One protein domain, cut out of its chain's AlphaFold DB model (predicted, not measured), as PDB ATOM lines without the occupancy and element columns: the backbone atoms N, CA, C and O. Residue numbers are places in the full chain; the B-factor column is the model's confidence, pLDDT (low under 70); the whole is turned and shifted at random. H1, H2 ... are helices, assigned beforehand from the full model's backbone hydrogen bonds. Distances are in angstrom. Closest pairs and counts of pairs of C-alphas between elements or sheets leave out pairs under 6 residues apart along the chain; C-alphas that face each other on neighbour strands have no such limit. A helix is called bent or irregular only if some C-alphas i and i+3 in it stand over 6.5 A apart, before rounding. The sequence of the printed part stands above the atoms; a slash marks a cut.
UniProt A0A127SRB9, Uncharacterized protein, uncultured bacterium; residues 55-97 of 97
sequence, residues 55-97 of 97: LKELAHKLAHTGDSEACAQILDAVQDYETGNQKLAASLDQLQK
ATOM      1  N   LEU A  55     -98.871  56.756 -52.864       98.50
ATOM      2  CA  LEU A  55     -97.483  56.336 -52.643       98.50
ATOM      3  C   LEU A  55     -97.384  54.859 -52.244       98.50
ATOM      4  O   LEU A  55     -96.494  54.147 -52.711       98.50
ATOM      5  N   LYS A  56     -98.326  54.359 -51.440       97.81
ATOM      6  CA  LYS A  56     -98.403  52.936 -51.098       97.81
ATOM      7  C   LYS A  56     -98.687  52.073 -52.328       97.81
ATOM      8  O   LYS A  56     -98.034  51.050 -52.528       97.81
ATOM      9  N   GLU A  57     -99.611  52.491 -53.191       97.88
ATOM     10  CA  GLU A  57     -99.864  51.814 -54.469       97.88
ATOM     11  C   GLU A  57     -98.645  51.845 -55.399       97.88
ATOM     12  O   GLU A  57     -98.354  50.852 -56.072       97.88
ATOM     13  N   LEU A  58     -97.912  52.961 -55.437       97.25
ATOM     14  CA  LEU A  58     -96.663  53.076 -56.185       97.25
ATOM     15  C   LEU A  58     -95.609  52.086 -55.671       97.25
ATOM     16  O   LEU A  58     -95.005  51.378 -56.478       97.25
ATOM     17  N   ALA A  59     -95.436  51.975 -54.351       96.88
ATOM     18  CA  ALA A  59     -94.535  50.993 -53.754       96.88
ATOM     19  C   ALA A  59     -94.923  49.562 -54.150       96.88
ATOM     20  O   ALA A  59     -94.075  48.774 -54.569       96.88
ATOM     21  N   HIS A  60     -96.222  49.241 -54.111       94.56
ATOM     22  CA  HIS A  60     -96.712  47.953 -54.589       94.56
ATOM     23  C   HIS A  60     -96.350  47.718 -56.058       94.56
ATOM     24  O   HIS A  60     -95.876  46.635 -56.381       94.56
ATOM     25  N   LYS A  61     -96.502  48.702 -56.951       95.94
ATOM     26  CA  LYS A  61     -96.118  48.562 -58.370       95.94
ATOM     27  C   LYS A  61     -94.615  48.304 -58.538       95.94
ATOM     28  O   LYS A  61     -94.254  47.405 -59.290       95.94
ATOM     29  N   LEU A  62     -93.761  49.010 -57.796       94.38
ATOM     30  CA  LEU A  62     -92.300  48.824 -57.832       94.38
ATOM     31  C   LEU A  62     -91.853  47.458 -57.296       94.38
ATOM     32  O   LEU A  62     -90.905  46.863 -57.803       94.38
ATOM     33  N   ALA A  63     -92.578  46.892 -56.330       90.81
ATOM     34  CA  ALA A  63     -92.317  45.524 -55.886       90.81
ATOM     35  C   ALA A  63     -92.459  44.499 -57.033       90.81
ATOM     36  O   ALA A  63     -91.755  43.493 -57.044       90.81
ATOM     37  N   HIS A  64     -93.326  44.764 -58.020       91.12
ATOM     38  CA  HIS A  64     -93.518  43.889 -59.183       91.12
ATOM     39  C   HIS A  64     -92.479  44.110 -60.295       91.12
ATOM     40  O   HIS A  64     -92.335  43.240 -61.152       91.12
ATOM     41  N   THR A  65     -91.757  45.238 -60.304       92.38
ATOM     42  CA  THR A  65     -90.681  45.511 -61.278       92.38
ATOM     43  C   THR A  65     -89.328  44.954 -60.833       92.38
ATOM     44  O   THR A  65     -88.419  44.841 -61.650       92.38
ATOM     45  N   GLY A  66     -89.205  44.553 -59.562       90.12
ATOM     46  CA  GLY A  66     -87.959  44.068 -58.962       90.12
ATOM     47  C   GLY A  66     -87.150  45.154 -58.245       90.12
ATOM     48  O   GLY A  66     -86.133  44.833 -57.626       90.12
ATOM     49  N   ASP A  67     -87.619  46.405 -58.246       91.44
ATOM     50  CA  ASP A  67     -86.960  47.558 -57.617       91.44
ATOM     51  C   ASP A  67     -87.187  47.584 -56.094       91.44
ATOM     52  O   ASP A  67     -87.854  48.455 -55.531       91.44
ATOM     53  N   SER A  68     -86.633  46.580 -55.409       90.25
ATOM     54  CA  SER A  68     -86.881  46.328 -53.981       90.25
ATOM     55  C   SER A  68     -86.374  47.452 -53.069       90.25
ATOM     56  O   SER A  68     -87.004  47.738 -52.054       90.25
ATOM     57  N   GLU A  69     -85.270  48.113 -53.430       95.94
ATOM     58  CA  GLU A  69     -84.716  49.236 -52.658       95.94
ATOM     59  C   GLU A  69     -85.624  50.472 -52.726       95.94
ATOM     60  O   GLU A  69     -86.004  51.013 -51.688       95.94
ATOM     61  N   ALA A  70     -86.050  50.866 -53.931       95.25
ATOM     62  CA  ALA A  70     -86.970  51.987 -54.122       95.25
ATOM     63  C   ALA A  70     -88.330  51.720 -53.455       95.25
ATOM     64  O   ALA A  70     -88.897  52.605 -52.815       95.25
ATOM     65  N   CYS A  71     -88.831  50.485 -53.549       97.44
ATOM     66  CA  CYS A  71     -90.032  50.054 -52.836       97.44
ATOM     67  C   CYS A  71     -89.885  50.239 -51.316       97.44
ATOM     68  O   CYS A  71     -90.751  50.850 -50.691       97.44
ATOM     69  N   ALA A  72     -88.779  49.770 -50.728       96.81
ATOM     70  CA  ALA A  72     -88.529  49.904 -49.295       96.81
ATOM     71  C   ALA A  72     -88.464  51.375 -48.856       96.81
ATOM     72  O   ALA A  72     -89.097  51.739 -47.868       96.81
ATOM     73  N   GLN A  73     -87.771  52.229 -49.617       98.00
ATOM     74  CA  GLN A  73     -87.689  53.665 -49.330       98.00
ATOM     75  C   GLN A  73     -89.054  54.363 -49.399       98.00
ATOM     76  O   GLN A  73     -89.358  55.212 -48.566       98.00
ATOM     77  N   ILE A  74     -89.903  54.006 -50.367       98.06
ATOM     78  CA  ILE A  74     -91.247  54.591 -50.466       98.06
ATOM     79  C   ILE A  74     -92.135  54.107 -49.320       98.06
ATOM     80  O   ILE A  74     -92.901  54.901 -48.783       98.06
ATOM     81  N   LEU A  75     -92.038  52.837 -48.916       98.00
ATOM     82  CA  LEU A  75     -92.794  52.328 -47.768       98.00
ATOM     83  C   LEU A  75     -92.374  52.996 -46.452       98.00
ATOM     84  O   LEU A  75     -93.243  53.279 -45.631       98.00
ATOM     85  N   ASP A  76     -91.085  53.284 -46.272       98.44
ATOM     86  CA  ASP A  76     -90.572  54.063 -45.137       98.44
ATOM     87  C   ASP A  76     -91.167  55.483 -45.135       98.44
ATOM     88  O   ASP A  76     -91.805  55.903 -44.170       98.44
ATOM     89  N   ALA A  77     -91.125  56.170 -46.283       98.44
ATOM     90  CA  ALA A  77     -91.750  57.483 -46.432       98.44
ATOM     91  C   ALA A  77     -93.270  57.451 -46.177       98.44
ATOM     92  O   ALA A  77     -93.820  58.375 -45.576       98.44
ATOM     93  N   VAL A  78     -93.974  56.394 -46.599       98.56
ATOM     94  CA  VAL A  78     -95.406  56.203 -46.308       98.56
ATOM     95  C   VAL A  78     -95.659  56.166 -44.798       98.56
ATOM     96  O   VAL A  78     -96.600  56.815 -44.348       98.56
ATOM     97  N   GLN A  79     -94.818  55.491 -44.008       98.44
ATOM     98  CA  GLN A  79     -94.959  55.460 -42.543       98.44
ATOM     99  C   GLN A  79     -94.766  56.846 -41.909       98.44
ATOM    100  O   GLN A  79     -95.521  57.234 -41.006       98.44
ATOM    101  N   ASP A  80     -93.805  57.622 -42.410       98.62
ATOM    102  CA  ASP A  80     -93.595  59.003 -41.980       98.62
ATOM    103  C   ASP A  80     -94.807  59.884 -42.303       98.62
ATOM    104  O   ASP A  80     -95.279  60.643 -41.448       98.62
ATOM    105  N   TYR A  81     -95.367  59.751 -43.510       98.50
ATOM    106  CA  TYR A  81     -96.576  60.472 -43.897       98.50
ATOM    107  C   TYR A  81     -97.796  60.047 -43.077       98.50
ATOM    108  O   TYR A  81     -98.551  60.915 -42.651       98.50
ATOM    109  N   GLU A  82     -97.991  58.756 -42.799       98.44
ATOM    110  CA  GLU A  82     -99.076  58.273 -41.933       98.44
ATOM    111  C   GLU A  82     -98.967  58.882 -40.527       98.44
ATOM    112  O   GLU A  82     -99.953  59.392 -39.985       98.44
ATOM    113  N   THR A  83     -97.757  58.922 -39.965       98.56
ATOM    114  CA  THR A  83     -97.482  59.563 -38.671       98.56
ATOM    115  C   THR A  83     -97.751  61.070 -38.719       98.56
ATOM    116  O   THR A  83     -98.347  61.641 -37.800       98.56
ATOM    117  N   GLY A  84     -97.341  61.737 -39.800       98.44
ATOM    118  CA  GLY A  84     -97.651  63.142 -40.052       98.44
ATOM    119  C   GLY A  84     -99.158  63.393 -40.131       98.44
ATOM    120  O   GLY A  84     -99.673  64.279 -39.451       98.44
ATOM    121  N   ASN A  85     -99.885  62.564 -40.878       98.50
ATOM    122  CA  ASN A  85    -101.330  62.658 -41.067       98.50
ATOM    123  C   ASN A  85    -102.092  62.490 -39.749       98.50
ATOM    124  O   ASN A  85    -103.048  63.225 -39.509       98.50
ATOM    125  N   GLN A  86    -101.638  61.607 -38.853       98.56
ATOM    126  CA  GLN A  86    -102.207  61.480 -37.505       98.56
ATOM    127  C   GLN A  86    -102.064  62.777 -36.696       98.56
ATOM    128  O   GLN A  86    -103.024  63.225 -36.067       98.56
ATOM    129  N   LYS A  87    -100.887  63.417 -36.738       98.62
ATOM    130  CA  LYS A  87    -100.658  64.707 -36.064       98.62
ATOM    131  C   LYS A  87    -101.529  65.810 -36.659       98.62
ATOM    132  O   LYS A  87    -102.131  66.576 -35.913       98.62
ATOM    133  N   LEU A  88    -101.626  65.879 -37.987       98.44
ATOM    134  CA  LEU A  88    -102.461  66.867 -38.676       98.44
ATOM    135  C   LEU A  88    -103.951  66.670 -38.351       98.44
ATOM    136  O   LEU A  88    -104.644  67.647 -38.075       98.44
ATOM    137  N   ALA A  89    -104.430  65.425 -38.310       98.19
ATOM    138  CA  ALA A  89    -105.799  65.102 -37.914       98.19
ATOM    139  C   ALA A  89    -106.088  65.503 -36.457       98.19
ATOM    140  O   ALA A  89    -107.128  66.097 -36.182       98.19
ATOM    141  N   ALA A  90    -105.152  65.256 -35.534       98.38
ATOM    142  CA  ALA A  90    -105.281  65.686 -34.141       98.38
ATOM    143  C   ALA A  90    -105.309  67.219 -34.003       98.38
ATOM    144  O   ALA A  90    -106.115  67.756 -33.245       98.38
ATOM    145  N   SER A  91    -104.470  67.937 -34.757       98.00
ATOM    146  CA  SER A  91    -104.501  69.403 -34.802       98.00
ATOM    147  C   SER A  91    -105.822  69.930 -35.363       98.00
ATOM    148  O   SER A  91    -106.376  70.891 -34.837       98.00
ATOM    149  N   LEU A  92    -106.361  69.291 -36.404       97.56
ATOM    150  CA  LEU A  92    -107.662  69.648 -36.962       97.56
ATOM    151  C   LEU A  92    -108.796  69.439 -35.946       97.56
ATOM    152  O   LEU A  92    -109.628  70.329 -35.790       97.56
ATOM    153  N   ASP A  93    -108.793  68.323 -35.212       97.56
ATOM    154  CA  ASP A  93    -109.753  68.066 -34.128       97.56
ATOM    155  C   ASP A  93    -109.678  69.146 -33.034       97.56
ATOM    156  O   ASP A  93    -110.702  69.618 -32.543       97.56
ATOM    157  N   GLN A  94    -108.474  69.611 -32.683       96.75
ATOM    158  CA  GLN A  94    -108.300  70.724 -31.744       96.75
ATOM    159  C   GLN A  94    -108.854  72.050 -32.277       96.75
ATOM    160  O   GLN A  94    -109.434  72.810 -31.508       96.75
ATOM    161  N   LEU A  95    -108.696  72.333 -33.573       94.50
ATOM    162  CA  LEU A  95    -109.223  73.548 -34.201       94.50
ATOM    163  C   LEU A  95    -110.753  73.536 -34.344       94.50
ATOM    164  O   LEU A  95    -111.356  74.590 -34.520       94.50
ATOM    165  N   GLN A  96    -111.383  72.364 -34.296       91.12
ATOM    166  CA  GLN A  96    -112.836  72.205 -34.423       91.12
ATOM    167  C   GLN A  96    -113.580  72.215 -33.081       91.12
ATOM    168  O   GLN A  96    -114.810  72.258 -33.079       91.12
ATOM    169  N   LYS A  97    -112.845  72.195 -31.964       87.00
ATOM    170  CA  LYS A  97    -113.366  72.478 -30.620       87.00
ATOM    171  C   LYS A  97    -113.591  73.978 -30.433       87.00
ATOM    172  O   LYS A  97    -114.508  74.295 -29.647       87.00
TER     173      LYS A  97
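Overview. This is residues 55 to 97 of the 97 residues of an uncharacterized protein of uncultured bacterium (UniProt A0A127SRB9). One long helix, H2, makes the length of a thin rod, and the short helix H1 folds back side by side with the first part of it, as a helical hairpin with one arm much longer than the other. The rest of the long arm sticks out alone, residues 82 to 97, of which 82 to 96 belong to H2. The printed part has 43 residues with two named helices, H1 then H2 along the chain, and no named strand; its class is all helix. It is extended, with a radius of gyration of the C-alphas of 14.4 A and spans of 47 by 13 by 6 A.

Arrangement. Look first at H2, residues 68 to 96, and then at H1, residues 55 to 65. The two touch, with 16 pairs of C-alphas within 8 A, and H2 does so with residues 68 to 78 alone. Their closest C-alphas are those of Ala 59 and Cys 71, 4.7 A apart. They run opposite ways at a shallow tilt of 10 degrees, and they form a helical hairpin. In H2 every O i to N i+4 pair is within hydrogen-bond range; in H1 6 of 7 are.

Along the chain. Find C-alpha 68 at (-86.881, 46.328, -53.981); from there H2 runs 41.5 A to C-alpha 96 at (-112.836, 72.205, -34.423). Go back to C-alpha 55 at (-97.483, 56.336, -52.643), where H1 begins; it runs 15.4 A to C-alpha 65. Neither helix is bent.

Size, cuts and confidence. The two C-alphas farthest apart are those of Gly 66 and Lys 97, at 47.5 A. A tight link of 2 residues joins H1 to H2. The printed part has no cut and ends at Lys 97, the chain's last residue. The mean pLDDT of the printed part is 96.2, and no printed residue is under 70.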